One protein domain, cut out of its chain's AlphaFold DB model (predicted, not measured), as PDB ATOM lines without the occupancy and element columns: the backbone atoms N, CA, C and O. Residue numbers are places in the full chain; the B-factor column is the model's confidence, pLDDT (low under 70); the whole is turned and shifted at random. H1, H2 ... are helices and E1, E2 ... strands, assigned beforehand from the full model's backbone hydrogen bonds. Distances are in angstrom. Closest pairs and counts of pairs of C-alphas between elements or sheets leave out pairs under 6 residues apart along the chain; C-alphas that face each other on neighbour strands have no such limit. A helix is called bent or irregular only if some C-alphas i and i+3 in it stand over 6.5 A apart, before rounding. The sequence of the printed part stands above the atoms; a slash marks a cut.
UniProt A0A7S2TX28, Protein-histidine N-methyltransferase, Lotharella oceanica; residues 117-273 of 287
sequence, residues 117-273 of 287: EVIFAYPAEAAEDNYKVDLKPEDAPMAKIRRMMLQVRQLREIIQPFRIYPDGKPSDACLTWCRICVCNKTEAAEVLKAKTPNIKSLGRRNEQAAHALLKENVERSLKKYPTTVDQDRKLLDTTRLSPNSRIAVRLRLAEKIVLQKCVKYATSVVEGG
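AT A GLANCE: This is residues 117 to 273 of the 287 residues of the protein "Protein-histidine N-methyltransferase" of Lotharella oceanica (UniProt A0A7S2TX28). What shape does the backbone make? An elongated body of helices is built along the long helix H6: H4 packs along it the opposite way, and H5 folds back on its early part as a helical hairpin that makes one end of the length. Toward the other end H1, H2 and H3 cluster, with H2 crossing H4, and a small sheet of E1 and E2 packs among H2, H4 and H6. What is it made of? The 157 printed residues hold six named helices and two named strands, in the order E1 H1 E2 H2 H3 H4 H5 H6; the class is mostly helix, and the sheet, E1 - E2, is antiparallel. It is only just compact, close to loose, with a radius of gyration of the C-alphas of 17.9 A and spans of 59 by 33 by 31 A.

HOW THE PARTS SIT: How do the strands pair? E1, residues 117 to 121, and E2, residues 159 to 164, are antiparallel at 142 degrees, with N 118 and O 162 at 2.8 A and N 160 and O 120 at 3.0 A, within hydrogen-bond range. Which helices come next to the sheet? The closest C-alphas of E1 and H4, residues 204 to 223, are those of Phe 120 and Asn 217, 5.6 A apart; those of E2 and H2, residues 172 to 182, are Phe 162 and Cys 174, 5.7 A; those of E2 and H6, residues 243 to 271, are Ile 164 and Val 258, 7.0 A. How do the helices meet? H4 and H6 touch, closest at C-alphas 208 and 270, 4.8 A, at a shallow tilt of 24 degrees, opposite ways; H5, residues 229 to 236, touches H6 in a hairpin, closest at C-alphas 229 and 253, 5.9 A. H2 touches H4, closest at C-alphas 178 and 210, 4.7 A, only just about perpendicular at 72 degrees. With a part alone, H1, residues 137 to 152, touches H2, closest at C-alphas 146 and 180, 5.8 A, and H3, residues 185 to 193, closest at C-alphas 142 and 185, 7.3 A. Are the helix backbones complete? Every O i to N i+4 pair is within hydrogen-bond range in H2, H4, H5 and H6, against 10 of 12 in H1 and 3 of 5 in H3.

IN THESE COORDINATES: Where do the first and last elements lie? E1 begins at C-alpha 117, (70.433, 104.294, 145.954), and H6 ends at C-alpha 271, (63.258, 126.490, 136.323). How long are the longer elements? H6 measures 41.9 A from first to last C-alpha, H4 28.4 A and H1 24.5 A. H1 is irregular: C-alphas 138 and 141 are 7.0 A apart.

THE WHOLE: How far does it reach? The two C-alphas farthest apart, those of Ala 189 and Thr 239, are 58.9 A apart, and the printed part has no cut. Which link is long, and where is confidence low? The link from E1 to H1, residues 122 to 136, is long; pLDDT is under 70 at residues 124 to 140, of which 137 to 140 belong to H1, and at residue 273.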
ATOM      1  N   GLU A 117      69.755 103.647 144.835       97.50
ATOM      2  CA  GLU A 117      70.433 104.294 145.954       97.50
ATOM      3  C   GLU A 117      71.546 105.203 145.424       97.50
ATOM      4  O   GLU A 117      72.416 104.767 144.676       97.50
ATOM      5  N   VAL A 118      71.506 106.476 145.807       96.88
ATOM      6  CA  VAL A 118      72.484 107.495 145.424       96.88
ATOM      7  C   VAL A 118      73.139 108.032 146.687       96.88
ATOM      8  O   VAL A 118      72.454 108.366 147.653       96.88
ATOM      9  N   ILE A 119      74.467 108.126 146.682       93.56
ATOM     10  CA  ILE A 119      75.230 108.726 147.779       93.56
ATOM     11  C   ILE A 119      75.280 110.234 147.560       93.56
ATOM     12  O   ILE A 119      75.853 110.704 146.578       93.56
ATOM     13  N   PHE A 120      74.697 110.983 148.491       91.81
ATOM     14  CA  PHE A 120      74.737 112.439 148.494       91.81
ATOM     15  C   PHE A 120      75.905 112.906 149.345       91.81
ATOM     16  O   PHE A 120      76.126 112.364 150.427       91.81
ATOM     17  N   ALA A 121      76.620 113.916 148.861       87.75
ATOM     18  CA  ALA A 121      77.707 114.568 149.569       87.75
ATOM     19  C   ALA A 121      77.324 116.006 149.931       87.75
ATOM     20  O   ALA A 121      76.693 116.717 149.140       87.75
ATOM     21  N   TYR A 122      77.700 116.425 151.138       83.81
ATOM     22  CA  TYR A 122      77.441 117.770 151.644       83.81
ATOM     23  C   TYR A 122      78.105 118.844 150.748       83.81
ATOM     24  O   TYR A 122      79.245 118.638 150.326       83.81
ATOM     25  N   PRO A 123      77.466 120.008 150.485       70.75
ATOM     26  CA  PRO A 123      77.958 121.043 149.552       70.75
ATOM     27  C   PRO A 123      79.357 121.625 149.832       70.75
ATOM     28  O   PRO A 123      79.891 122.352 149.003       70.75
ATOM     29  N   ALA A 124      79.945 121.334 150.994       62.19
ATOM     30  CA  ALA A 124      81.292 121.756 151.387       62.19
ATOM     31  C   ALA A 124      82.343 120.630 151.342       62.19
ATOM     32  O   ALA A 124      83.529 120.877 151.529       62.19
ATOM     33  N   GLU A 125      81.904 119.391 151.129       52.91
ATOM     34  CA  GLU A 125      82.714 118.180 151.297       52.91
ATOM     35  C   GLU A 125      82.520 117.195 150.128       52.91
ATOM     36  O   GLU A 125      82.925 116.037 150.216       52.91
ATOM     37  N   ALA A 126      81.903 117.631 149.020       46.59
ATOM     38  CA  ALA A 126      81.731 116.834 147.807       46.59
ATOM     39  C   ALA A 126      83.072 116.641 147.075       46.59
ATOM     40  O   ALA A 126      83.344 117.239 146.038       46.59
ATOM     41  N   ALA A 127      83.912 115.795 147.663       41.78
ATOM     42  CA  ALA A 127      85.197 115.365 147.155       41.78
ATOM     43  C   ALA A 127      85.013 114.313 146.051       41.78
ATOM     44  O   ALA A 127      84.736 113.145 146.314       41.78
ATOM     45  N   GLU A 128      85.221 114.731 144.810       42.44
ATOM     46  CA  GLU A 128      86.086 113.980 143.903       42.44
ATOM     47  C   GLU A 128      87.322 114.863 143.715       42.44
ATOM     48  O   GLU A 128      87.196 116.016 143.316       42.44
ATOM     49  N   ASP A 129      88.473 114.349 144.154       42.56
ATOM     50  CA  ASP A 129      89.825 114.876 143.962       42.56
ATOM     51  C   ASP A 129      90.005 116.403 144.109       42.56
ATOM     52  O   ASP A 129      89.865 117.185 143.174       42.56
ATOM     53  N   ASN A 130      90.460 116.829 145.293       37.47
ATOM     54  CA  ASN A 130      91.085 118.141 145.524       37.47
ATOM     55  C   ASN A 130      90.219 119.413 145.461       37.47
ATOM     56  O   ASN A 130      90.777 120.513 145.466       37.47
ATOM     57  N   TYR A 131      88.890 119.335 145.532       37.44
ATOM     58  CA  TYR A 131      88.096 120.545 145.765       37.44
ATOM     59  C   TYR A 131      88.064 120.899 147.262       37.44
ATOM     60  O   TYR A 131      87.216 120.426 148.018       37.44
ATOM     61  N   LYS A 132      89.002 121.745 147.713       38.06
ATOM     62  CA  LYS A 132      88.786 122.540 148.929       38.06
ATOM     63  C   LYS A 132      87.607 123.457 148.623       38.06
ATOM     64  O   LYS A 132      87.755 124.394 147.846       38.06
ATOM     65  N   VAL A 133      86.428 123.175 149.174       42.34
ATOM     66  CA  VAL A 133      85.372 124.186 149.161       42.34
ATOM     67  C   VAL A 133      85.865 125.296 150.074       42.34
ATOM     68  O   VAL A 133      85.949 125.104 151.288       42.34
ATOM     69  N   ASP A 134      86.225 126.435 149.487       41.53
ATOM     70  CA  ASP A 134      86.394 127.687 150.214       41.53
ATOM     71  C   ASP A 134      85.020 128.069 150.776       41.53
ATOM     72  O   ASP A 134      84.259 128.848 150.199       41.53
ATOM     73  N   LEU A 135      84.661 127.439 151.898       46.78
ATOM     74  CA  LEU A 135      83.585 127.906 152.748       46.78
ATOM     75  C   LEU A 135      83.944 129.339 153.101       46.78
ATOM     76  O   LEU A 135      84.954 129.583 153.768       46.78
ATOM     77  N   LYS A 136      83.121 130.285 152.650       49.75
ATOM     78  CA  LYS A 136      83.279 131.660 153.094       49.75
ATOM     79  C   LYS A 136      83.266 131.655 154.630       49.75
ATOM     80  O   LYS A 136      82.415 130.972 155.208       49.75
ATOM     81  N   PRO A 137      84.193 132.351 155.308       51.03
ATOM     82  CA  PRO A 137      84.277 132.340 156.769       51.03
ATOM     83  C   PRO A 137      82.941 132.659 157.459       51.03
ATOM     84  O   PRO A 137      82.634 132.089 158.507       51.03
ATOM     85  N   GLU A 138      82.107 133.503 156.842       52.06
ATOM     86  CA  GLU A 138      80.752 133.819 157.305       52.06
ATOM     87  C   GLU A 138      79.750 132.642 157.283       52.06
ATOM     88  O   GLU A 138      78.790 132.649 158.057       52.06
ATOM     89  N   ASP A 139      79.972 131.609 156.466       59.56
ATOM     90  CA  ASP A 139      79.084 130.445 156.327       59.56
ATOM     91  C   ASP A 139      79.432 129.297 157.296       59.56
ATOM     92  O   ASP A 139      78.616 128.391 157.518       59.56
ATOM     93  N   ALA A 140      80.609 129.338 157.935       65.75
ATOM     94  CA  ALA A 140      81.074 128.295 158.855       65.75
ATOM     95  C   ALA A 140      80.137 128.061 160.068       65.75
ATOM     96  O   ALA A 140      79.859 126.896 160.387       65.75
ATOM     97  N   PRO A 141      79.564 129.096 160.725       75.00
ATOM     98  CA  PRO A 141      78.590 128.891 161.800       75.00
ATOM     99  C   PRO A 141      77.304 128.206 161.317       75.00
ATOM    100  O   PRO A 141      76.768 127.334 162.004       75.00
ATOM    101  N   MET A 142      76.821 128.556 160.120       84.00
ATOM    102  CA  MET A 142      75.618 127.947 159.552       84.00
ATOM    103  C   MET A 142      75.848 126.490 159.163       84.00
ATOM    104  O   MET A 142      74.976 125.661 159.417       84.00
ATOM    105  N   ALA A 143      77.020 126.144 158.626       82.50
ATOM    106  CA  ALA A 143      77.366 124.755 158.333       82.50
ATOM    107  C   ALA A 143      77.278 123.868 159.589       82.50
ATOM    108  O   ALA A 143      76.678 122.792 159.544       82.50
ATOM    109  N   LYS A 144      77.776 124.349 160.737       85.50
ATOM    110  CA  LYS A 144      77.670 123.631 162.020       85.50
ATOM    111  C   LYS A 144      76.214 123.431 162.458       85.50
ATOM    112  O   LYS A 144      75.847 122.335 162.873       85.50
ATOM    113  N   ILE A 145      75.375 124.463 162.338       89.94
ATOM    114  CA  ILE A 145      73.949 124.384 162.702       89.94
ATOM    115  C   ILE A 145      73.205 123.395 161.795       89.94
ATOM    116  O   ILE A 145      72.432 122.574 162.287       89.94
ATOM    117  N   ARG A 146      73.461 123.416 160.481       91.56
ATOM    118  CA  ARG A 146      72.869 122.469 159.517       91.56
ATOM    119  C   ARG A 146      73.229 121.029 159.852       91.56
ATOM    120  O   ARG A 146      72.339 120.189 159.945       91.56
ATOM    121  N   ARG A 147      74.505 120.762 160.125       89.50
ATOM    122  CA  ARG A 147      74.987 119.440 160.541       89.50
ATOM    123  C   ARG A 147      74.326 118.954 161.835       89.50
ATOM    124  O   ARG A 147      73.838 117.830 161.879       89.50
ATOM    125  N   MET A 148      74.192 119.819 162.841       91.56
ATOM    126  CA  MET A 148      73.444 119.503 164.065       91.56
ATOM    127  C   MET A 148      71.974 119.149 163.769       91.56
ATOM    128  O   MET A 148      71.449 118.176 164.306       91.56
ATOM    129  N   MET A 149      71.303 119.896 162.883       93.50
ATOM    130  CA  MET A 149      69.918 119.599 162.485       93.50
ATOM    131  C   MET A 149      69.783 118.255 161.752       93.50
ATOM    132  O   MET A 149      68.761 117.587 161.907       93.50
ATOM    133  N   LEU A 150      70.803 117.837 160.993       93.38
ATOM    134  CA  LEU A 150      70.862 116.500 160.393       93.38
ATOM    135  C   LEU A 150      71.003 115.410 161.466       93.38
ATOM    136  O   LEU A 150      70.228 114.453 161.462       93.38
ATOM    137  N   GLN A 151      71.916 115.586 162.428       90.69
ATOM    138  CA  GLN A 151      72.151 114.620 163.511       90.69
ATOM    139  C   GLN A 151      70.900 114.368 164.359       90.69
ATOM    140  O   GLN A 151      70.552 113.217 164.616       90.69
ATOM    141  N   VAL A 152      70.181 115.428 164.748       90.62
ATOM    142  CA  VAL A 152      68.929 115.316 165.526       90.62
ATOM    143  C   VAL A 152      67.863 114.508 164.771       90.62
ATOM    144  O   VAL A 152      66.990 113.897 165.383       90.62
ATOM    145  N   ARG A 153      67.955 114.452 163.437       92.00
ATOM    146  CA  ARG A 153      67.071 113.679 162.551       92.00
ATOM    147  C   ARG A 153      67.645 112.316 162.156       92.00
ATOM    148  O   ARG A 153      67.096 111.677 161.266       92.00
ATOM    149  N   GLN A 154      68.726 111.868 162.803       91.56
ATOM    150  CA  GLN A 154      69.427 110.611 162.506       91.56
ATOM    151  C   GLN A 154      69.916 110.521 161.049       91.56
ATOM    152  O   GLN A 154      70.040 109.436 160.480       91.56
ATOM    153  N   LEU A 155      70.202 111.672 160.439       91.62
ATOM    154  CA  LEU A 155      70.791 111.770 159.110       91.62
ATOM    155  C   LEU A 155      72.297 111.999 159.237       91.62
ATOM    156  O   LEU A 155      72.753 112.776 160.077       91.62
ATOM    157  N   ARG A 156      73.078 111.340 158.377       87.12
ATOM    158  CA  ARG A 156      74.525 111.547 158.312       87.12
ATOM    159  C   ARG A 156      74.839 112.934 157.757       87.12
ATOM    160  O   ARG A 156      74.200 113.420 156.822       87.12
ATOM    161  N   GLU A 157      75.857 113.551 158.340       79.25
ATOM    162  CA  GLU A 157      76.223 114.947 158.085       79.25
ATOM    163  C   GLU A 157      77.000 115.161 156.785       79.25
ATOM    164  O   GLU A 157      76.916 116.236 156.205       79.25
ATOM    165  N   ILE A 158      77.770 114.155 156.363       78.50
ATOM    166  CA  ILE A 158      78.790 114.291 155.312       78.50
ATOM    167  C   ILE A 158      78.356 113.557 154.047       78.50
ATOM    168  O   ILE A 158      78.141 114.169 153.003       78.50
ATOM    169  N   ILE A 159      78.186 112.239 154.172       86.62
ATOM    170  CA  ILE A 159      77.693 111.362 153.115       86.62
ATOM    171  C   ILE A 159      76.459 110.609 153.587       86.62
ATOM    172  O   ILE A 159      76.468 109.984 154.651       86.62
ATOM    173  N   GLN A 160      75.404 110.632 152.782       90.00
ATOM    174  CA  GLN A 160      74.145 109.978 153.114       90.00
ATOM    175  C   GLN A 160      73.569 109.278 151.875       90.00
ATOM    176  O   GLN A 160      73.327 109.940 150.864       90.00
ATOM    177  N   PRO A 161      73.346 107.951 151.920       95.00
ATOM    178  CA  PRO A 161      72.613 107.263 150.868       95.00
ATOM    179  C   PRO A 161      71.129 107.629 150.927       95.00
ATOM    180  O   PRO A 161      70.514 107.625 152.002       95.00
ATOM    181  N   PHE A 162      70.556 107.904 149.762       97.69
ATOM    182  CA  PHE A 162      69.136 108.170 149.574       97.69
ATOM    183  C   PHE A 162      68.570 107.386 148.402       97.69
ATOM    184  O   PHE A 162      69.277 107.040 147.461       97.69
ATOM    185  N   ARG A 163      67.265 107.124 148.464       98.12
ATOM    186  CA  ARG A 163      66.535 106.399 147.424       98.12
ATOM    187  C   ARG A 163      65.917 107.374 146.434       98.12
ATOM    188  O   ARG A 163      65.292 108.349 146.854       98.12
ATOM    189  N   ILE A 164      66.052 107.052 145.154       98.56
ATOM    190  CA  ILE A 164      65.337 107.661 144.035       98.56
ATOM    191  C   ILE A 164      64.423 106.592 143.431       98.56
ATOM    192  O   ILE A 164      64.888 105.501 143.101       98.56
ATOM    193  N   TYR A 165      63.135 106.893 143.311       98.12
ATOM    194  CA  TYR A 165      62.101 105.948 142.882       98.12
ATOM    195  C   TYR A 165      61.877 105.967 141.361       98.12
ATOM    196  O   TYR A 165      62.366 106.873 140.683       98.12
ATOM    197  N   PRO A 166      61.127 105.006 140.783       96.75
ATOM    198  CA  PRO A 166      60.998 104.844 139.333       96.75
ATOM    199  C   PRO A 166      60.334 106.026 138.615       96.75
ATOM    200  O   PRO A 166      60.538 106.221 137.410       96.75
ATOM    201  N   ASP A 167      59.565 106.839 139.342       96.62
ATOM    202  CA  ASP A 167      58.980 108.095 138.859       96.62
ATOM    203  C   ASP A 167      59.985 109.267 138.845       96.62
ATOM    204  O   ASP A 167      59.672 110.351 138.361       96.62
ATOM    205  N   GLY A 168      61.214 109.040 139.314       97.38
ATOM    206  CA  GLY A 168      62.275 110.033 139.438       97.38
ATOM    207  C   GLY A 168      62.230 110.826 140.740       97.38
ATOM    208  O   GLY A 168      63.122 111.642 140.971       97.38
ATOM    209  N   LYS A 169      61.238 110.624 141.610       97.75
ATOM    210  CA  LYS A 169      61.177 111.371 142.865       97.75
ATOM    211  C   LYS A 169      62.157 110.794 143.888       97.75
ATOM    212  O   LYS A 169      62.283 109.573 144.014       97.75
ATOM    213  N   PRO A 170      62.861 111.654 144.636       98.12
ATOM    214  CA  PRO A 170      63.665 111.223 145.768       98.12
ATOM    215  C   PRO A 170      62.777 110.875 146.975       98.12
ATOM    216  O   PRO A 170      61.611 111.261 147.042       98.12
ATOM    217  N   SER A 171      63.337 110.192 147.973       97.62
ATOM    218  CA  SER A 171      62.659 110.012 149.260       97.62
ATOM    219  C   SER A 171      62.451 111.336 150.009       97.62
ATOM    220  O   SER A 171      63.242 112.272 149.891       97.62
ATOM    221  N   ASP A 172      61.431 111.405 150.867       96.38
ATOM    222  CA  ASP A 172      61.185 112.589 151.707       96.38
ATOM    223  C   ASP A 172      62.391 112.958 152.583       96.38
ATOM    224  O   ASP A 172      62.684 114.137 152.804       96.38
ATOM    225  N   ALA A 173      63.116 111.944 153.066       96.38
ATOM    226  CA  ALA A 173      64.338 112.127 153.839       96.38
ATOM    227  C   ALA A 173      65.446 112.784 152.999       96.38
ATOM    228  O   ALA A 173      66.174 113.632 153.510       96.38
ATOM    229  N   CYS A 174      65.532 112.459 151.705       97.38
ATOM    230  CA  CYS A 174      66.471 113.080 150.773       97.38
ATOM    231  C   CYS A 174      66.172 114.569 150.580       97.38
ATOM    232  O   CYS A 174      67.077 115.398 150.675       97.38
ATOM    233  N   LEU A 175      64.903 114.934 150.358       97.38
ATOM    234  CA  LEU A 175      64.514 116.344 150.242       97.38
ATOM    235  C   LEU A 175      64.719 117.089 151.559       97.38
ATOM    236  O   LEU A 175      65.242 118.197 151.559       97.38
ATOM    237  N   THR A 176      64.379 116.467 152.687       96.81
ATOM    238  CA  THR A 176      64.640 117.013 154.028       96.81
ATOM    239  C   THR A 176      66.125 117.309 154.225       96.81
ATOM    240  O   THR A 176      66.483 118.398 154.671       96.81
ATOM    241  N   TRP A 177      66.994 116.375 153.841       96.12
ATOM    242  CA  TRP A 177      68.439 116.553 153.915       96.12
ATOM    243  C   TRP A 177      68.917 117.700 153.022       96.12
ATOM    244  O   TRP A 177      69.637 118.576 153.498       96.12
ATOM    245  N   CYS A 178      68.455 117.764 151.768       95.69
ATOM    246  CA  CYS A 178      68.823 118.841 150.848       95.69
ATOM    247  C   CYS A 178      68.373 120.212 151.375       95.69
ATOM    248  O   CYS A 178      69.168 121.151 151.392       95.69
ATOM    249  N   ARG A 179      67.133 120.310 151.878       96.06
ATOM    250  CA  ARG A 179      66.548 121.520 152.482       96.06
ATOM    251  C   ARG A 179      67.371 122.032 153.659       96.06
ATOM    252  O   ARG A 179      67.635 123.230 153.744       96.06
ATOM    253  N   ILE A 180      67.814 121.128 154.537       94.88
ATOM    254  CA  ILE A 180      68.683 121.459 155.675       94.88
ATOM    255  C   ILE A 180      70.058 121.920 155.190       94.88
ATOM    256  O   ILE A 180      70.545 122.946 155.653       94.88
ATOM    257  N   CYS A 181      70.673 121.221 154.231       92.31
ATOM    258  CA  CYS A 181      72.012 121.557 153.732       92.31
ATOM    259  C   CYS A 181      72.112 122.968 153.145       92.31
ATOM    260  O   CYS A 181      73.188 123.570 153.162       92.31
ATOM    261  N   VAL A 182      70.996 123.515 152.661       91.44
ATOM    262  CA  VAL A 182      70.951 124.842 152.046       91.44
ATOM    263  C   VAL A 182      70.254 125.896 152.906       91.44
ATOM    264  O   VAL A 182      70.236 127.055 152.493       91.44
ATOM    265  N   CYS A 183      69.696 125.561 154.077       92.00
ATOM    266  CA  CYS A 183      68.838 126.498 154.810       92.00
ATOM    267  C   CYS A 183      69.595 127.718 155.354       92.00
ATOM    268  O   CYS A 183      70.727 127.607 155.829       92.00
ATOM    269  N   ASN A 184      68.979 128.897 155.321       89.56
ATOM    270  CA  ASN A 184      69.535 130.099 155.955       89.56
ATOM    271  C   ASN A 184      69.145 130.191 157.448       89.56
ATOM    272  O   ASN A 184      68.519 129.288 158.002       89.56
ATOM    273  N   LYS A 185      69.532 131.284 158.119       89.31
ATOM    274  CA  LYS A 185      69.277 131.488 159.556       89.31
ATOM    275  C   LYS A 185      67.783 131.549 159.907       89.31
ATOM    276  O   LYS A 185      67.396 131.029 160.949       89.31
ATOM    277  N   THR A 186      66.953 132.171 159.068       89.88
ATOM    278  CA  THR A 186      65.504 132.279 159.311       89.88
ATOM    279  C   THR A 186      64.812 130.938 159.092       89.88
ATOM    280  O   THR A 186      64.061 130.491 159.954       89.88
ATOM    281  N   GLU A 187      65.151 130.243 158.006       94.12
ATOM    282  CA  GLU A 187      64.647 128.903 157.686       94.12
ATOM    283  C   GLU A 187      65.073 127.876 158.755       94.12
ATOM    284  O   GLU A 187      64.287 127.015 159.139       94.12
ATOM    285  N   ALA A 188      66.286 127.989 159.313       92.44
ATOM    286  CA  ALA A 188      66.755 127.107 160.387       92.44
ATOM    287  C   ALA A 188      65.848 127.149 161.630       92.44
ATOM    288  O   ALA A 188      65.625 126.119 162.265       92.44
ATOM    289  N   ALA A 189      65.274 128.309 161.965       91.75
ATOM    290  CA  ALA A 189      64.327 128.406 163.074       91.75
ATOM    291  C   ALA A 189      63.038 127.607 162.805       91.75
ATOM    292  O   ALA A 189      62.473 127.030 163.734       91.75
ATOM    293  N   GLU A 190      62.584 127.533 161.553       92.50
ATOM    294  CA  GLU A 190      61.442 126.699 161.152       92.50
ATOM    295  C   GLU A 190      61.789 125.210 161.224       92.50
ATOM    296  O   GLU A 190      61.019 124.418 161.772       92.50
ATOM    297  N   VAL A 191      62.987 124.833 160.764       93.81
ATOM    298  CA  VAL A 191      63.489 123.453 160.851       93.81
ATOM    299  C   VAL A 191      63.546 122.950 162.293       93.81
ATOM    300  O   VAL A 191      63.167 121.805 162.557       93.81
ATOM    301  N   LEU A 192      64.010 123.791 163.220       91.38
ATOM    302  CA  LEU A 192      64.110 123.459 164.644       91.38
ATOM    303  C   LEU A 192      62.736 123.352 165.324       91.38
ATOM    304  O   LEU A 192      62.584 122.592 166.276       91.38
ATOM    305  N   LYS A 193      61.724 124.078 164.830       91.06
ATOM    306  CA  LYS A 193      60.335 123.981 165.317       91.06
ATOM    307  C   LYS A 193      59.593 122.762 164.761       91.06
ATOM    308  O   LYS A 193      58.594 122.337 165.344       91.06
ATOM    309  N   ALA A 194      60.038 122.212 163.630       90.75
ATOM    310  CA  ALA A 194      59.361 121.110 162.960       90.75
ATOM    311  C   ALA A 194      59.457 119.803 163.768       90.75
ATOM    312  O   ALA A 194      60.532 119.221 163.912       90.75
ATOM    313  N   LYS A 195      58.299 119.310 164.232       87.62
ATOM    314  CA  LYS A 195      58.165 118.072 165.026       87.62
ATOM    315  C   LYS A 195      58.190 116.787 164.194       87.62
ATOM    316  O   LYS A 195      58.361 115.705 164.743       87.62
ATOM    317  N   THR A 196      57.974 116.882 162.884       88.44
ATOM    318  CA  THR A 196      57.983 115.728 161.975       88.44
ATOM    319  C   THR A 196      59.405 115.415 161.528       88.44
ATOM    320  O   THR A 196      60.181 116.354 161.358       88.44
ATOM    321  N   PRO A 197      59.765 114.139 161.276       88.31
ATOM    322  CA  PRO A 197      61.100 113.776 160.793       88.31
ATOM    323  C   PRO A 197      61.397 114.369 159.410       88.31
ATOM    324  O   PRO A 197      62.514 114.830 159.174       88.31
ATOM    325  N   ASN A 198      60.380 114.445 158.546       93.38
ATOM    326  CA  ASN A 198      60.479 115.034 157.215       93.38
ATOM    327  C   ASN A 198      60.005 116.492 157.227       93.38
ATOM    328  O   ASN A 198      58.924 116.799 157.741       93.38
ATOM    329  N   ILE A 199      60.802 117.382 156.638       93.94
ATOM    330  CA  ILE A 199      60.465 118.798 156.452       93.94
ATOM    331  C   ILE A 199      59.749 118.922 155.115       93.94
ATOM    332  O   ILE A 199      60.346 118.614 154.088       93.94
ATOM    333  N   LYS A 200      58.489 119.373 155.115       90.81
ATOM    334  CA  LYS A 200      57.669 119.434 153.894       90.81
ATOM    335  C   LYS A 200      58.120 120.512 152.907       90.81
ATOM    336  O   LYS A 200      58.209 120.215 151.723       90.81
ATOM    337  N   SER A 201      58.378 121.733 153.379       92.88
ATOM    338  CA  SER A 201      58.921 122.835 152.577       92.88
ATOM    339  C   SER A 201      59.463 123.957 153.472       92.88
ATOM    340  O   SER A 201      59.015 124.074 154.611       92.88
ATOM    341  N   LEU A 202      60.411 124.756 152.963       93.12
ATOM    342  CA  LEU A 202      60.994 125.941 153.626       93.12
ATOM    343  C   LEU A 202      60.933 127.194 152.724       93.12
ATOM    344  O   LEU A 202      61.772 128.089 152.805       93.12
ATOM    345  N   GLY A 203      59.960 127.233 151.811       92.56
ATOM    346  CA  GLY A 203      59.736 128.355 150.900       92.56
ATOM    347  C   GLY A 203      60.562 128.308 149.610       92.56
ATOM    348  O   GLY A 203      61.483 127.509 149.441       92.56
ATOM    349  N   ARG A 204      60.209 129.192 148.667       92.62
ATOM    350  CA  ARG A 204      60.657 129.143 147.260       92.62
ATOM    351  C   ARG A 204      62.178 129.103 147.096       92.62
ATOM    352  O   ARG A 204      62.685 128.257 146.367       92.62
ATOM    353  N   ARG A 205      62.907 129.979 147.796       93.50
ATOM    354  CA  ARG A 205      64.377 130.046 147.728       93.50
ATOM    355  C   ARG A 205      65.022 128.738 148.185       93.50
ATOM    356  O   ARG A 205      65.956 128.256 147.547       93.50
ATOM    357  N   ASN A 206      64.533 128.172 149.289       94.12
ATOM    358  CA  ASN A 206      65.047 126.912 149.808       94.12
ATOM    359  C   ASN A 206      64.729 125.750 148.868       94.12
ATOM    360  O   ASN A 206      65.633 124.981 148.570       94.12
ATOM    361  N   GLU A 207      63.504 125.661 148.340       96.19
ATOM    362  CA  GLU A 207      63.151 124.605 147.384       96.19
ATOM    363  C   GLU A 207      64.030 124.658 146.132       96.19
ATOM    364  O   GLU A 207      64.558 123.625 145.730       96.19
ATOM    365  N   GLN A 208      64.271 125.841 145.561       94.25
ATOM    366  CA  GLN A 208      65.168 125.986 144.410       94.25
ATOM    367  C   GLN A 208      66.597 125.528 144.743       94.25
ATOM    368  O   GLN A 208      67.178 124.739 144.001       94.25
ATOM    369  N   ALA A 209      67.150 125.959 145.881       92.56
ATOM    370  CA  ALA A 209      68.494 125.557 146.300       92.56
ATOM    371  C   ALA A 209      68.592 124.055 146.637       92.56
ATOM    372  O   ALA A 209      69.579 123.404 146.298       92.56
ATOM    373  N   ALA A 210      67.565 123.481 147.268       96.06
ATOM    374  CA  ALA A 210      67.518 122.070 147.635       96.06
ATOM    375  C   ALA A 210      67.418 121.177 146.392       96.06
ATOM    376  O   ALA A 210      68.102 120.158 146.314       96.06
ATOM    377  N   HIS A 211      66.619 121.574 145.397       97.62
ATOM    378  CA  HIS A 211      66.517 120.846 144.134       97.62
ATOM    379  C   HIS A 211      67.763 121.031 143.258       97.62
ATOM    380  O   HIS A 211      68.163 120.087 142.581       97.62
ATOM    381  N   ALA A 212      68.447 122.178 143.323       95.56
ATOM    382  CA  ALA A 212      69.758 122.339 142.693       95.56
ATOM    383  C   ALA A 212      70.797 121.370 143.291       95.56
ATOM    384  O   ALA A 212      71.491 120.679 142.547       95.56
ATOM    385  N   LEU A 213      70.836 121.238 144.623       94.94
ATOM    386  CA  LEU A 213      71.717 120.283 145.307       94.94
ATOM    387  C   LEU A 213      71.359 118.818 144.998       94.94
ATOM    388  O   LEU A 213      72.249 117.978 144.830       94.94
ATOM    389  N   LEU A 214      70.063 118.507 144.905       97.38
ATOM    390  CA  LEU A 214      69.567 117.205 144.458       97.38
ATOM    391  C   LEU A 214      70.071 116.882 143.050       97.38
ATOM    392  O   LEU A 214      70.673 115.831 142.838       97.38
ATOM    393  N   LYS A 215      69.856 117.807 142.108       97.12
ATOM    394  CA  LYS A 215      70.296 117.684 140.718       97.12
ATOM    395  C   LYS A 215      71.797 117.428 140.640       97.12
ATOM    396  O   LYS A 215      72.202 116.470 139.995       97.12
ATOM    397  N   GLU A 216      72.603 118.219 141.343       95.06
ATOM    398  CA  GLU A 216      74.063 118.093 141.341       95.06
ATOM    399  C   GLU A 216      74.535 116.708 141.816       95.06
ATOM    400  O   GLU A 216      75.353 116.065 141.155       95.06
ATOM    401  N   ASN A 217      73.996 116.209 142.935       95.50
ATOM    402  CA  ASN A 217      74.364 114.892 143.466       95.50
ATOM    403  C   ASN A 217      73.941 113.748 142.536       95.50
ATOM    404  O   ASN A 217      74.709 112.809 142.310       95.50
ATOM    405  N   VAL A 218      72.744 113.837 141.954       97.94
ATOM    406  CA  VAL A 218      72.238 112.832 141.011       97.94
ATOM    407  C   VAL A 218      73.035 112.854 139.703       97.94
ATOM    408  O   VAL A 218      73.404 111.794 139.201       97.94
ATOM    409  N   GLU A 219      73.369 114.032 139.172       97.19
ATOM    410  CA  GLU A 219      74.216 114.179 137.981       97.19
ATOM    411  C   GLU A 219      75.629 113.646 138.223       97.19
ATOM    412  O   GLU A 219      76.178 112.964 137.355       97.19
ATOM    413  N   ARG A 220      76.208 113.895 139.405       94.75
ATOM    414  CA  ARG A 220      77.490 113.301 139.807       94.75
ATOM    415  C   ARG A 220      77.409 111.779 139.794       94.75
ATOM    416  O   ARG A 220      78.274 111.136 139.214       94.75
ATOM    417  N   SER A 221      76.353 111.198 140.367       95.38
ATOM    418  CA  SER A 221      76.140 109.746 140.350       95.38
ATOM    419  C   SER A 221      75.978 109.200 138.928       95.38
ATOM    420  O   SER A 221      76.556 108.170 138.590       95.38
ATOM    421  N   LEU A 222      75.240 109.907 138.070       96.75
ATOM    422  CA  LEU A 222      75.008 109.505 136.683       96.75
ATOM    423  C   LEU A 222      76.309 109.492 135.861       96.75
ATOM    424  O   LEU A 222      76.506 108.589 135.049       96.75
ATOM    425  N   LYS A 223      77.221 110.443 136.106       96.81
ATOM    426  CA  LYS A 223      78.534 110.519 135.439       96.81
ATOM    427  C   LYS A 223      79.465 109.346 135.768       96.81
ATOM    428  O   LYS A 223      80.392 109.097 135.005       96.81
ATOM    429  N   LYS A 224      79.219 108.602 136.855       96.38
ATOM    430  CA  LYS A 224      80.023 107.422 137.235       96.38
ATOM    431  C   LYS A 224      79.760 106.206 136.349       96.38
ATOM    432  O   LYS A 224      80.551 105.266 136.355       96.38
ATOM    433  N   TYR A 225      78.658 106.193 135.598       97.62
ATOM    434  CA  TYR A 225      78.378 105.092 134.684       97.62
ATOM    435  C   TYR A 225      79.293 105.181 133.454       97.62
ATOM    436  O   TYR A 225      79.333 106.220 132.799       97.62
ATOM    437  N   PRO A 226      79.947 104.078 133.046       97.69
ATOM    438  CA  PRO A 226      80.850 104.075 131.890       97.69
ATOM    439  C   PRO A 226      80.114 104.166 130.542       97.69
ATOM    440  O   PRO A 226      80.739 104.155 129.486       97.69
ATOM    441  N   THR A 227      78.780 104.169 130.562       98.25
ATOM    442  CA  THR A 227      77.915 104.111 129.382       98.25
ATOM    443  C   THR A 227      76.686 104.986 129.576       98.25
ATOM    444  O   THR A 227      76.165 105.132 130.683       98.25
ATOM    445  N   THR A 228      76.198 105.538 128.475       98.25
ATOM    446  CA  THR A 228      74.959 106.310 128.388       98.25
ATOM    447  C   THR A 228      73.744 105.397 128.213       98.25
ATOM    448  O   THR A 228      73.865 104.216 127.883       98.25
ATOM    449  N   VAL A 229      72.547 105.955 128.411       98.25
ATOM    450  CA  VAL A 229      71.273 105.268 128.134       98.25
ATOM    451  C   VAL A 229      71.207 104.785 126.682       98.25
ATOM    452  O   VAL A 229      70.843 103.637 126.442       98.25
ATOM    453  N   ASP A 230      71.610 105.617 125.723       98.12
ATOM    454  CA  ASP A 230      71.535 105.271 124.300       98.12
ATOM    455  C   ASP A 230      72.523 104.171 123.915       98.12
ATOM    456  O   ASP A 230      72.193 103.293 123.117       98.12
ATOM    457  N   GLN A 231      73.724 104.176 124.501       98.06
ATOM    458  CA  GLN A 231      74.692 103.091 124.318       98.06
ATOM    459  C   GLN A 231      74.146 101.759 124.841       98.06
ATOM    460  O   GLN A 231      74.298 100.738 124.175       98.06
ATOM    461  N   ASP A 232      73.476 101.767 125.994       98.31
ATOM    462  CA  ASP A 232      72.895 100.553 126.566       98.31
ATOM    463  C   ASP A 232      71.690 100.037 125.789       98.31
ATOM    464  O   ASP A 232      71.577  98.828 125.596       98.31
ATOM    465  N   ARG A 233      70.824 100.927 125.290       97.69
ATOM    466  CA  ARG A 233      69.726 100.542 124.389       97.69
ATOM    467  C   ARG A 233      70.270  99.859 123.138       97.69
ATOM    468  O   ARG A 233      69.928  98.711 122.880       97.69
ATOM    469  N   LYS A 234      71.226 100.502 122.457       97.31
ATOM    470  CA  LYS A 234      71.895  99.932 121.277       97.31
ATOM    471  C   LYS A 234      72.549  98.584 121.575       97.31
ATOM    472  O   LYS A 234      72.521  97.690 120.737       97.31
ATOM    473  N   LEU A 235      73.149  98.424 122.756       97.19
ATOM    474  CA  LEU A 235      73.777  97.167 123.158       97.19
ATOM    475  C   LEU A 235      72.742  96.048 123.364       97.19
ATOM    476  O   LEU A 235      72.993  94.908 122.964       97.19
ATOM    477  N   LEU A 236      71.586  96.361 123.952       96.44
ATOM    478  CA  LEU A 236      70.488  95.410 124.143       96.44
ATOM    479  C   LEU A 236      69.830  94.985 122.828       96.44
ATOM    480  O   LEU A 236      69.389  93.840 122.742       96.44
ATOM    481  N   ASP A 237      69.838  95.830 121.802       95.06
ATOM    482  CA  ASP A 237      69.319  95.476 120.473       95.06
ATOM    483  C   ASP A 237      70.196  94.431 119.753       95.06
ATOM    484  O   ASP A 237      69.783  93.817 118.770       95.06
ATOM    485  N   THR A 238      71.412  94.174 120.247       92.25
ATOM    486  CA  THR A 238      72.297  93.152 119.677       92.25
ATOM    487  C   THR A 238      71.952  91.738 120.158       92.25
ATOM    488  O   THR A 238      71.530  91.514 121.296       92.25
ATOM    489  N   THR A 239      72.242  90.736 119.326       84.81
ATOM    490  CA  THR A 239      72.126  89.304 119.669       84.81
ATOM    491  C   THR A 239      73.366  88.736 120.369       84.81
ATOM    492  O   THR A 239      73.398  87.561 120.718       84.81
ATOM    493  N   ARG A 240      74.400  89.555 120.602       89.19
ATOM    494  CA  ARG A 240      75.728  89.107 121.064       89.19
ATOM    495  C   ARG A 240      75.835  88.890 122.576       89.19
ATOM    496  O   ARG A 240      76.839  88.366 123.048       89.19
ATOM    497  N   LEU A 241      74.843  89.329 123.348       94.44
ATOM    498  CA  LEU A 241      74.873  89.240 124.807       94.44
ATOM    499  C   LEU A 241      74.408  87.868 125.292       94.44
ATOM    500  O   LEU A 241      73.326  87.412 124.924       94.44
ATOM    501  N   SER A 242      75.168  87.280 126.218       95.50
ATOM    502  CA  SER A 242      74.665  86.169 127.031       95.50
ATOM    503  C   SER A 242      73.437  86.608 127.851       95.50
ATOM    504  O   SER A 242      73.300  87.806 128.141       95.50
ATOM    505  N   PRO A 243      72.574  85.676 128.298       94.62
ATOM    506  CA  PRO A 243      71.453  86.006 129.180       94.62
ATOM    507  C   PRO A 243      71.883  86.810 130.419       94.62
ATOM    508  O   PRO A 243      71.294  87.846 130.721       94.62
ATOM    509  N   ASN A 244      72.979  86.416 131.070       95.50
ATOM    510  CA  ASN A 244      73.485  87.091 132.270       95.50
ATOM    511  C   ASN A 244      73.997  88.504 131.964       95.50
ATOM    512  O   ASN A 244      73.689  89.454 132.685       95.50
ATOM    513  N   SER A 245      74.740  88.666 130.864       96.44
ATOM    514  CA  SER A 245      75.211  89.982 130.418       96.44
ATOM    515  C   SER A 245      74.039  90.903 130.085       96.44
ATOM    516  O   SER A 245      74.061  92.080 130.430       96.44
ATOM    517  N   ARG A 246      72.989  90.364 129.457       96.69
ATOM    518  CA  ARG A 246      71.776  91.113 129.127       96.69
ATOM    519  C   ARG A 246      71.073  91.629 130.379       96.69
ATOM    520  O   ARG A 246      70.699  92.796 130.401       96.69
ATOM    521  N   ILE A 247      70.930  90.811 131.423       97.12
ATOM    522  CA  ILE A 247      70.315  91.244 132.691       97.12
ATOM    523  C   ILE A 247      71.138  92.370 133.336       97.12
ATOM    524  O   ILE A 247      70.567  93.383 133.731       97.12
ATOM    525  N   ALA A 248      72.470  92.251 133.367       97.75
ATOM    526  CA  ALA A 248      73.338  93.298 133.912       97.75
ATOM    527  C   ALA A 248      73.222  94.629 133.140       97.75
ATOM    528  O   ALA A 248      73.165  95.698 133.750       97.75
ATOM    529  N   VAL A 249      73.141  94.575 131.802       97.81
ATOM    530  CA  VAL A 249      72.928  95.772 130.968       97.81
ATOM    531  C   VAL A 249      71.542  96.372 131.218       97.81
ATOM    532  O   VAL A 249      71.427  97.589 131.357       97.81
ATOM    533  N   ARG A 250      70.497  95.543 131.340       97.81
ATOM    534  CA  ARG A 250      69.149  96.027 131.665       97.81
ATOM    535  C   ARG A 250      69.101  96.709 133.038       97.81
ATOM    536  O   ARG A 250      68.492  97.769 133.138       97.81
ATOM    537  N   LEU A 251      69.776  96.163 134.056       98.19
ATOM    538  CA  LEU A 251      69.835  96.763 135.395       98.19
ATOM    539  C   LEU A 251      70.454  98.164 135.341       98.19
ATOM    540  O   LEU A 251      69.806  99.142 135.705       98.19
ATOM    541  N   ARG A 252      71.679  98.289 134.811       97.75
ATOM    542  CA  ARG A 252      72.353  99.597 134.743       97.75
ATOM    543  C   ARG A 252      71.619 100.595 133.838       97.75
ATOM    544  O   ARG A 252      71.780 101.804 134.008       97.75
ATOM    545  N   LEU A 253      70.871 100.128 132.835       98.06
ATOM    546  CA  LEU A 253      70.016 100.976 132.003       98.06
ATOM    547  C   LEU A 253      68.836 101.516 132.818       98.06
ATOM    548  O   LEU A 253      68.599 102.724 132.797       98.06
ATOM    549  N   ALA A 254      68.131 100.643 133.542       97.50
ATOM    550  CA  ALA A 254      67.008 101.016 134.398       97.50
ATOM    551  C   ALA A 254      67.431 102.054 135.448       97.50
ATOM    552  O   ALA A 254      66.791 103.100 135.564       97.50
ATOM    553  N   GLU A 255      68.570 101.838 136.111       98.38
ATOM    554  CA  GLU A 255      69.121 102.791 137.080       98.38
ATOM    555  C   GLU A 255      69.345 104.178 136.456       98.38
ATOM    556  O   GLU A 255      68.859 105.187 136.969       98.38
ATOM    557  N   LYS A 256      70.008 104.248 135.292       98.56
ATOM    558  CA  LYS A 256      70.243 105.525 134.595       98.56
ATOM    559  C   LYS A 256      68.952 106.235 134.197       98.56
ATOM    560  O   LYS A 256      68.897 107.461 134.277       98.56
ATOM    561  N   ILE A 257      67.922 105.499 133.777       98.19
ATOM    562  CA  ILE A 257      66.613 106.079 133.445       98.19
ATOM    563  C   ILE A 257      65.994 106.739 134.682       98.19
ATOM    564  O   ILE A 257      65.500 107.863 134.585       98.19
ATOM    565  N   VAL A 258      66.052 106.080 135.841       98.38
ATOM    566  CA  VAL A 258      65.567 106.638 137.113       98.38
ATOM    567  C   VAL A 258      66.321 107.916 137.481       98.38
ATOM    568  O   VAL A 258      65.699 108.940 137.775       98.38
ATOM    569  N   LEU A 259      67.652 107.906 137.380       98.69
ATOM    570  CA  LEU A 259      68.473 109.088 137.660       98.69
ATOM    571  C   LEU A 259      68.166 110.244 136.694       98.69
ATOM    572  O   LEU A 259      67.996 111.378 137.135       98.69
ATOM    573  N   GLN A 260      68.011 109.980 135.391       98.56
ATOM    574  CA  GLN A 260      67.623 111.004 134.411       98.56
ATOM    575  C   GLN A 260      66.237 111.600 134.694       98.56
ATOM    576  O   GLN A 260      66.048 112.808 134.542       98.56
ATOM    577  N   LYS A 261      65.265 110.783 135.122       98.56
ATOM    578  CA  LYS A 261      63.952 111.281 135.563       98.56
ATOM    579  C   LYS A 261      64.087 112.197 136.779       98.56
ATOM    580  O   LYS A 261      63.452 113.245 136.811       98.56
ATOM    581  N   CYS A 262      64.955 111.855 137.730       98.69
ATOM    582  CA  CYS A 262      65.211 112.688 138.903       98.69
ATOM    583  C   CYS A 262      65.868 114.028 138.558       98.69
ATOM    584  O   CYS A 262      65.444 115.066 139.063       98.69
ATOM    585  N   VAL A 263      66.825 114.039 137.624       98.62
ATOM    586  CA  VAL A 263      67.404 115.287 137.097       98.62
ATOM    587  C   VAL A 263      66.321 116.172 136.478       98.62
ATOM    588  O   VAL A 263      66.273 117.365 136.772       98.62
ATOM    589  N   LYS A 264      65.412 115.605 135.673       98.38
ATOM    590  CA  LYS A 264      64.280 116.350 135.087       98.38
ATOM    591  C   LYS A 264      63.330 116.892 136.155       98.38
ATOM    592  O   LYS A 264      62.970 118.064 136.101       98.38
ATOM    593  N   TYR A 265      62.971 116.067 137.138       97.94
ATOM    594  CA  TYR A 265      62.153 116.472 138.282       97.94
ATOM    595  C   TYR A 265      62.778 117.667 139.015       97.94
ATOM    596  O   TYR A 265      62.139 118.707 139.158       97.94
ATOM    597  N   ALA A 266      64.053 117.565 139.392       97.69
ATOM    598  CA  ALA A 266      64.763 118.632 140.085       97.69
ATOM    599  C   ALA A 266      64.864 119.915 139.243       97.69
ATOM    600  O   ALA A 266      64.617 121.009 139.746       97.69
ATOM    601  N   THR A 267      65.155 119.774 137.947       97.38
ATOM    602  CA  THR A 267      65.251 120.896 137.001       97.38
ATOM    603  C   THR A 267      63.924 121.646 136.887       97.38
ATOM    604  O   THR A 267      63.918 122.869 136.965       97.38
ATOM    605  N   SER A 268      62.792 120.933 136.827       96.12
ATOM    606  CA  SER A 268      61.467 121.565 136.747       96.12
ATOM    607  C   SER A 268      61.152 122.477 137.940       96.12
ATOM    608  O   SER A 268      60.501 123.505 137.773       96.12
ATOM    609  N   VAL A 269      61.657 122.155 139.136       93.44
ATOM    610  CA  VAL A 269      61.471 122.983 140.339       93.44
ATOM    611  C   VAL A 269      62.418 124.186 140.348       93.44
ATOM    612  O   VAL A 269      62.048 125.265 140.809       93.44
ATOM    613  N   VAL A 270      63.632 124.023 139.818       90.19
ATOM    614  CA  VAL A 270      64.605 125.117 139.678       90.19
ATOM    615  C   VAL A 270      64.125 126.142 138.641       90.19
ATOM    616  O   VAL A 270      64.136 127.341 138.920       90.19
ATOM    617  N   GLU A 271      63.664 125.672 137.478       87.81
ATOM    618  CA  GLU A 271      63.258 126.490 136.323       87.81
ATOM    619  C   GLU A 271      61.814 126.996 136.390       87.81
ATOM    620  O   GLU A 271      61.517 128.056 135.839       87.81
ATOM    621  N   GLY A 272      60.925 126.303 137.115       70.38
ATOM    622  CA  GLY A 272      59.508 126.648 137.315       70.38
ATOM    623  C   GLY A 272      59.250 127.977 138.040       70.38
ATOM    624  O   GLY A 272      58.163 128.211 138.558       70.38
ATOM    625  N   GLY A 273      60.251 128.857 138.093       52.03
ATOM    626  CA  GLY A 273      60.141 130.245 138.502       52.03
ATOM    627  C   GLY A 273      59.810 131.242 137.383       52.03
ATOM    628  O   GLY A 273      59.580 132.402 137.722       52.03
TER     629      GLY A 273